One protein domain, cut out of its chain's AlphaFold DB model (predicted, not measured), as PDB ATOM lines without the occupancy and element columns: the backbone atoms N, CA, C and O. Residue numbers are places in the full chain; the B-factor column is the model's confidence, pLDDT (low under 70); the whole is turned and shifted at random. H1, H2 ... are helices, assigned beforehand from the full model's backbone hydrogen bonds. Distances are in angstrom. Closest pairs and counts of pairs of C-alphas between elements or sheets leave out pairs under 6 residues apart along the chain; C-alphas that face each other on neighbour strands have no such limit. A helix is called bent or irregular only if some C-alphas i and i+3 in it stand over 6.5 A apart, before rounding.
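Overview. This is residues 26 to 73 of the 142 residues of the protein "tRNA(Ile)-lysidine synthetase" of Actinobacteria bacterium (UniProt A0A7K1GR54). Two helices meet near their ends as an open L: H1 makes the shorter arm, and H2, the longer one, leads away from the corner and makes most of the length. The corner lies at the tight link, and residues 50 to 73 stick out from it. The printed part has 48 residues with two named helices, H1 then H2, and no named strand: all helix. It is extended, with a radius of gyration of the C-alphas of 15.6 A, and flat, spanning 44 by 28 by 12 A.

Along the chain. Find C-alpha 28 at (41.977, 82.707, 28.853); from there H1, residues 28 to 44, runs 22.0 A, with a kink of 27 degrees near residue 35. It is only just irregular: C-alphas 34 and 37 are 6.6 A apart. H2, residues 48 to 70, runs 31.1 A to C-alpha 70 at (54.664, 64.604, 53.106), with a kink of 30 degrees near residue 55.

Arrangement. Look at Asp 41 and Val 48, whose C-alphas, the closest of H1 and H2, are 5.8 A apart. The helices touch through residues 37 to 41 of H1 and 48 to 49 of H2 alone. They run opposite ways at a steep tilt of 69 degrees, only just short of about perpendicular. Of the O i to N i+4 pairs, 11 of 13 in H1 and 17 of 19 in H2 are within hydrogen-bond range.

Size, cuts and confidence. The C-alphas farthest apart, those of Ala 42 and Ile 73, are 44.9 A apart. The printed part has no cut, and no printed residue is under 70 in pLDDT.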
ATOM      1  N   LYS A  26      40.805  84.904  22.742       95.25
ATOM      2  CA  LYS A  26      40.817  83.432  22.659       95.25
ATOM      3  C   LYS A  26      41.685  82.797  23.747       95.25
ATOM      4  O   LYS A  26      41.462  81.652  24.135       95.25
ATOM      5  N   PHE A  27      42.672  83.537  24.261       94.94
ATOM      6  CA  PHE A  27      43.520  83.079  25.354       94.94
ATOM      7  C   PHE A  27      42.926  83.481  26.703       94.94
ATOM      8  O   PHE A  27      42.888  84.662  27.055       94.94
ATOM      9  N   GLN A  28      42.557  82.489  27.518       95.69
ATOM     10  CA  GLN A  28      41.977  82.707  28.853       95.69
ATOM     11  C   GLN A  28      42.829  83.638  29.732       95.69
ATOM     12  O   GLN A  28      42.285  84.482  30.440       95.69
ATOM     13  N   ARG A  29      44.166  83.563  29.632       95.12
ATOM     14  CA  ARG A  29      45.096  84.452  30.356       95.12
ATOM     15  C   ARG A  29      44.849  85.943  30.080       95.12
ATOM     16  O   ARG A  29      44.997  86.760  30.982       95.12
ATOM     17  N   ASN A  30      44.480  86.294  28.846       95.50
ATOM     18  CA  ASN A  30      44.244  87.680  28.447       95.50
ATOM     19  C   ASN A  30      42.903  88.160  28.989       95.50
ATOM     20  O   ASN A  30      42.835  89.255  29.534       95.50
ATOM     21  N   ARG A  31      41.873  87.309  28.937       96.75
ATOM     22  CA  ARG A  31      40.573  87.595  29.553       96.75
ATOM     23  C   ARG A  31      40.690  87.793  31.061       96.75
ATOM     24  O   ARG A  31      40.192  88.773  31.595       96.75
ATOM     25  N   ILE A  32      41.432  86.924  31.753       96.06
ATOM     26  CA  ILE A  32      41.702  87.094  33.190       96.06
ATOM     27  C   ILE A  32      42.377  88.447  33.457       96.06
ATOM     28  O   ILE A  32      41.952  89.186  34.341       96.06
ATOM     29  N   ARG A  33      43.406  88.790  32.672       93.56
ATOM     30  CA  ARG A  33      44.178  90.026  32.839       93.56
ATOM     31  C   ARG A  33      43.376  91.296  32.550       93.56
ATOM     32  O   ARG A  33      43.555  92.274  33.265       93.56
ATOM     33  N   HIS A  34      42.569  91.299  31.492       94.19
ATOM     34  CA  HIS A  34      41.927  92.509  30.964       94.19
ATOM     35  C   HIS A  34      40.453  92.650  31.367       94.19
ATOM     36  O   HIS A  34      39.934  93.758  31.323       94.19
ATOM     37  N   GLU A  35      39.785  91.566  31.777       96.31
ATOM     38  CA  GLU A  35      38.377  91.576  32.211       96.31
ATOM     39  C   GLU A  35      38.259  91.323  33.723       96.31
ATOM     40  O   GLU A  35      37.743  92.161  34.462       96.31
ATOM     41  N   LEU A  36      38.758  90.177  34.206       97.19
ATOM     42  CA  LEU A  36      38.492  89.718  35.576       97.19
ATOM     43  C   LEU A  36      39.250  90.524  36.636       97.19
ATOM     44  O   LEU A  36      38.633  90.995  37.588       97.19
ATOM     45  N   ILE A  37      40.570  90.682  36.491       96.06
ATOM     46  CA  ILE A  37      41.388  91.410  37.476       96.06
ATOM     47  C   ILE A  37      40.900  92.862  37.637       96.06
ATOM     48  O   ILE A  37      40.637  93.252  38.774       96.06
ATOM     49  N   PRO A  38      40.664  93.640  36.558       95.75
ATOM     50  CA  PRO A  38      40.126  94.995  36.691       95.75
ATOM     51  C   PRO A  38      38.764  95.051  37.390       95.75
ATOM     52  O   PRO A  38      38.517  95.963  38.179       95.75
ATOM     53  N   LEU A  39      37.884  94.071  37.148       98.06
ATOM     54  CA  LEU A  39      36.594  93.986  37.836       98.06
ATOM     55  C   LEU A  39      36.768  93.718  39.339       98.06
ATOM     56  O   LEU A  39      36.100  94.349  40.160       98.06
ATOM     57  N   MET A  40      37.674  92.813  39.715       98.06
ATOM     58  CA  MET A  40      37.987  92.543  41.122       98.06
ATOM     59  C   MET A  40      38.581  93.772  41.817       98.06
ATOM     60  O   MET A  40      38.201  94.070  42.953       98.06
ATOM     61  N   ASP A  41      39.467  94.507  41.143       97.19
ATOM     62  CA  ASP A  41      40.049  95.746  41.664       97.19
ATOM     63  C   ASP A  41      38.965  96.816  41.875       97.19
ATOM     64  O   ASP A  41      38.904  97.439  42.934       97.19
ATOM     65  N   ALA A  42      38.048  96.973  40.912       97.81
ATOM     66  CA  ALA A  42      36.944  97.928  40.992       97.81
ATOM     67  C   ALA A  42      35.949  97.604  42.121       97.81
ATOM     68  O   ALA A  42      35.478  98.509  42.806       97.81
ATOM     69  N   ILE A  43      35.633  96.328  42.352       98.19
ATOM     70  CA  ILE A  43      34.722  95.922  43.436       98.19
ATOM     71  C   ILE A  43      35.410  96.050  44.799       98.19
ATOM     72  O   ILE A  43      34.820  96.558  45.751       98.19
ATOM     73  N   SER A  44      36.654  95.579  44.911       96.56
ATOM     74  CA  SER A  44      37.372  95.524  46.190       96.56
ATOM     75  C   SER A  44      38.042  96.839  46.588       96.56
ATOM     76  O   SER A  44      38.434  96.980  47.748       96.56
ATOM     77  N   GLN A  45      38.179  97.782  45.647       96.88
ATOM     78  CA  GLN A  45      38.916  99.042  45.802       96.88
ATOM     79  C   GLN A  45      40.374  98.810  46.239       96.88
ATOM     80  O   GLN A  45      40.926  99.526  47.077       96.88
ATOM     81  N   ARG A  46      40.996  97.750  45.709       95.19
ATOM     82  CA  ARG A  46      42.364  97.311  46.019       95.19
ATOM     83  C   ARG A  46      43.045  96.793  44.756       95.19
ATOM     84  O   ARG A  46      42.372  96.373  43.833       95.19
ATOM     85  N   ASP A  47      44.377  96.765  44.754       93.94
ATOM     86  CA  ASP A  47      45.165  96.040  43.747       93.94
ATOM     87  C   ASP A  47      45.224  94.556  44.142       93.94
ATOM     88  O   ASP A  47      46.060  94.137  44.953       93.94
ATOM     89  N   VAL A  48      44.278  93.768  43.628       94.88
ATOM     90  CA  VAL A  48      44.128  92.350  43.967       94.88
ATOM     91  C   VAL A  48      45.327  91.553  43.480       94.88
ATOM     92  O   VAL A  48      45.817  90.692  44.211       94.88
ATOM     93  N   ALA A  49      45.850  91.865  42.293       92.38
ATOM     94  CA  ALA A  49      47.020  91.184  41.752       92.38
ATOM     95  C   ALA A  49      48.231  91.325  42.688       92.38
ATOM     96  O   ALA A  49      48.895  90.336  42.980       92.38
ATOM     97  N   ALA A  50      48.480  92.518  43.232       91.38
ATOM     98  CA  ALA A  50      49.563  92.747  44.187       91.38
ATOM     99  C   ALA A  50      49.346  92.095  45.558       91.38
ATOM    100  O   ALA A  50      50.305  91.769  46.259       91.38
ATOM    101  N   ILE A  51      48.092  91.951  45.988       93.75
ATOM    102  CA  ILE A  51      47.773  91.208  47.209       93.75
ATOM    103  C   ILE A  51      48.065  89.725  46.988       93.75
ATOM    104  O   ILE A  51      48.759  89.132  47.810       93.75
ATOM    105  N   LEU A  52      47.589  89.155  45.879       94.00
ATOM    106  CA  LEU A  52      47.825  87.757  45.526       94.00
ATOM    107  C   LEU A  52      49.315  87.458  45.350       94.00
ATOM    108  O   LEU A  52      49.768  86.439  45.847       94.00
ATOM    109  N   ASP A  53      50.072  88.358  44.721       93.12
ATOM    110  CA  ASP A  53      51.524  88.234  44.538       93.12
ATOM    111  C   ASP A  53      52.252  88.099  45.886       93.12
ATOM    112  O   ASP A  53      52.980  87.137  46.109       93.12
ATOM    113  N   ARG A  54      51.945  88.974  46.857       92.69
ATOM    114  CA  ARG A  54      52.522  88.885  48.213       92.69
ATOM    115  C   ARG A  54      52.141  87.605  48.956       92.69
ATOM    116  O   ARG A  54      52.925  87.119  49.762       92.69
ATOM    117  N   GLN A  55      50.934  87.085  48.734       96.06
ATOM    118  CA  GLN A  55      50.505  85.821  49.343       96.06
ATOM    119  C   GLN A  55      51.103  84.605  48.630       96.06
ATOM    120  O   GLN A  55      51.305  83.571  49.258       96.06
ATOM    121  N   ALA A  56      51.402  84.715  47.334       96.00
ATOM    122  CA  ALA A  56      51.926  83.615  46.540       96.00
ATOM    123  C   ALA A  56      53.289  83.140  47.052       96.00
ATOM    124  O   ALA A  56      53.528  81.934  47.059       96.00
ATOM    125  N   ASP A  57      54.151  84.051  47.510       91.19
ATOM    126  CA  ASP A  57      55.448  83.683  48.085       91.19
ATOM    127  C   ASP A  57      55.294  82.947  49.423       91.19
ATOM    128  O   ASP A  57      55.869  81.874  49.593       91.19
ATOM    129  N   LEU A  58      54.419  83.432  50.313       96.00
ATOM    130  CA  LEU A  58      54.109  82.748  51.576       96.00
ATOM    131  C   LEU A  58      53.536  81.344  51.331       96.00
ATOM    132  O   LEU A  58      54.014  80.357  51.884       96.00
ATOM    133  N   PHE A  59      52.556  81.224  50.431       97.12
ATOM    134  CA  PHE A  59      51.966  79.927  50.091       97.12
ATOM    135  C   PHE A  59      52.943  78.988  49.389       97.12
ATOM    136  O   PHE A  59      52.796  77.767  49.491       97.12
ATOM    137  N   ARG A  60      53.929  79.525  48.663       96.25
ATOM    138  CA  ARG A  60      54.987  78.722  48.052       96.25
ATOM    139  C   ARG A  60      55.860  78.093  49.128       96.25
ATOM    140  O   ARG A  60      56.064  76.883  49.074       96.25
ATOM    141  N   GLU A  61      56.318  78.879  50.097       96.62
ATOM    142  CA  GLU A  61      57.121  78.387  51.224       96.62
ATOM    143  C   GLU A  61      56.346  77.349  52.048       96.62
ATOM    144  O   GLU A  61      56.842  76.240  52.266       96.62
ATOM    145  N   ASP A  62      55.091  77.648  52.397       97.38
ATOM    146  CA  ASP A  62      54.210  76.717  53.107       97.38
ATOM    147  C   ASP A  62      54.007  75.415  52.322       97.38
ATOM    148  O   ASP A  62      54.086  74.317  52.880       97.38
ATOM    149  N   SER A  63      53.751  75.504  51.010       96.56
ATOM    150  CA  SER A  63      53.565  74.311  50.184       96.56
ATOM    151  C   SER A  63      54.841  73.483  50.100       96.56
ATOM    152  O   SER A  63      54.745  72.265  50.213       96.56
ATOM    153  N   MET A  64      56.010  74.112  49.939       96.62
ATOM    154  CA  MET A  64      57.297  73.410  49.899       96.62
ATOM    155  C   MET A  64      57.552  72.651  51.203       96.62
ATOM    156  O   MET A  64      57.869  71.463  51.164       96.62
ATOM    157  N   LEU A  65      57.328  73.295  52.352       97.94
ATOM    158  CA  LEU A  65      57.450  72.643  53.654       97.94
ATOM    159  C   LEU A  65      56.489  71.455  53.783       97.94
ATOM    160  O   LEU A  65      56.897  70.365  54.183       97.94
ATOM    161  N   LEU A  66      55.212  71.644  53.442       98.19
ATOM    162  CA  LEU A  66      54.215  70.576  53.512       98.19
ATOM    163  C   LEU A  66      54.546  69.419  52.564       98.19
ATOM    164  O   LEU A  66      54.306  68.265  52.916       98.19
ATOM    165  N   ASP A  67      55.101  69.710  51.390       97.19
ATOM    166  CA  ASP A  67      55.531  68.696  50.435       97.19
ATOM    167  C   ASP A  67      56.738  67.910  50.963       97.19
ATOM    168  O   ASP A  67      56.754  66.686  50.839       97.19
ATOM    169  N   ASP A  68      57.698  68.565  51.617       97.88
ATOM    170  CA  ASP A  68      58.855  67.909  52.236       97.88
ATOM    171  C   ASP A  68      58.490  67.089  53.476       97.88
ATOM    172  O   ASP A  68      59.068  66.027  53.717       97.88
ATOM    173  N   LEU A  69      57.506  67.534  54.259       98.31
ATOM    174  CA  LEU A  69      56.942  66.739  55.349       98.31
ATOM    175  C   LEU A  69      56.167  65.529  54.817       98.31
ATOM    176  O   LEU A  69      56.294  64.439  55.371       98.31
ATOM    177  N   ALA A  70      55.407  65.694  53.731       98.12
ATOM    178  CA  ALA A  70      54.664  64.604  53.106       98.12
ATOM    179  C   ALA A  70      55.590  63.513  52.539       98.12
ATOM    180  O   ALA A  70      55.287  62.335  52.708       98.12
ATOM    181  N   LYS A  71      56.753  63.869  51.973       96.62
ATOM    182  CA  LYS A  71      57.760  62.896  51.491       96.62
ATOM    183  C   LYS A  71      58.291  61.957  52.580       96.62
ATOM    184  O   LYS A  71      58.819  60.897  52.262       96.62
ATOM    185  N   LYS A  72      58.192  62.343  53.857       96.81
ATOM    186  CA  LYS A  72      58.635  61.517  54.995       96.81
ATOM    187  C   LYS A  72      57.617  60.439  55.378       96.81
ATOM    188  O   LYS A  72      57.941  59.562  56.173       96.81
ATOM    189  N   ILE A  73      56.394  60.518  54.857       97.88
ATOM    190  CA  ILE A  73      55.342  59.529  55.087       97.88
ATOM    191  C   ILE A  73      55.569  58.369  54.124       97.88
ATOM    192  O   ILE A  73      55.479  58.541  52.909       97.88
TER     193      ILE A  73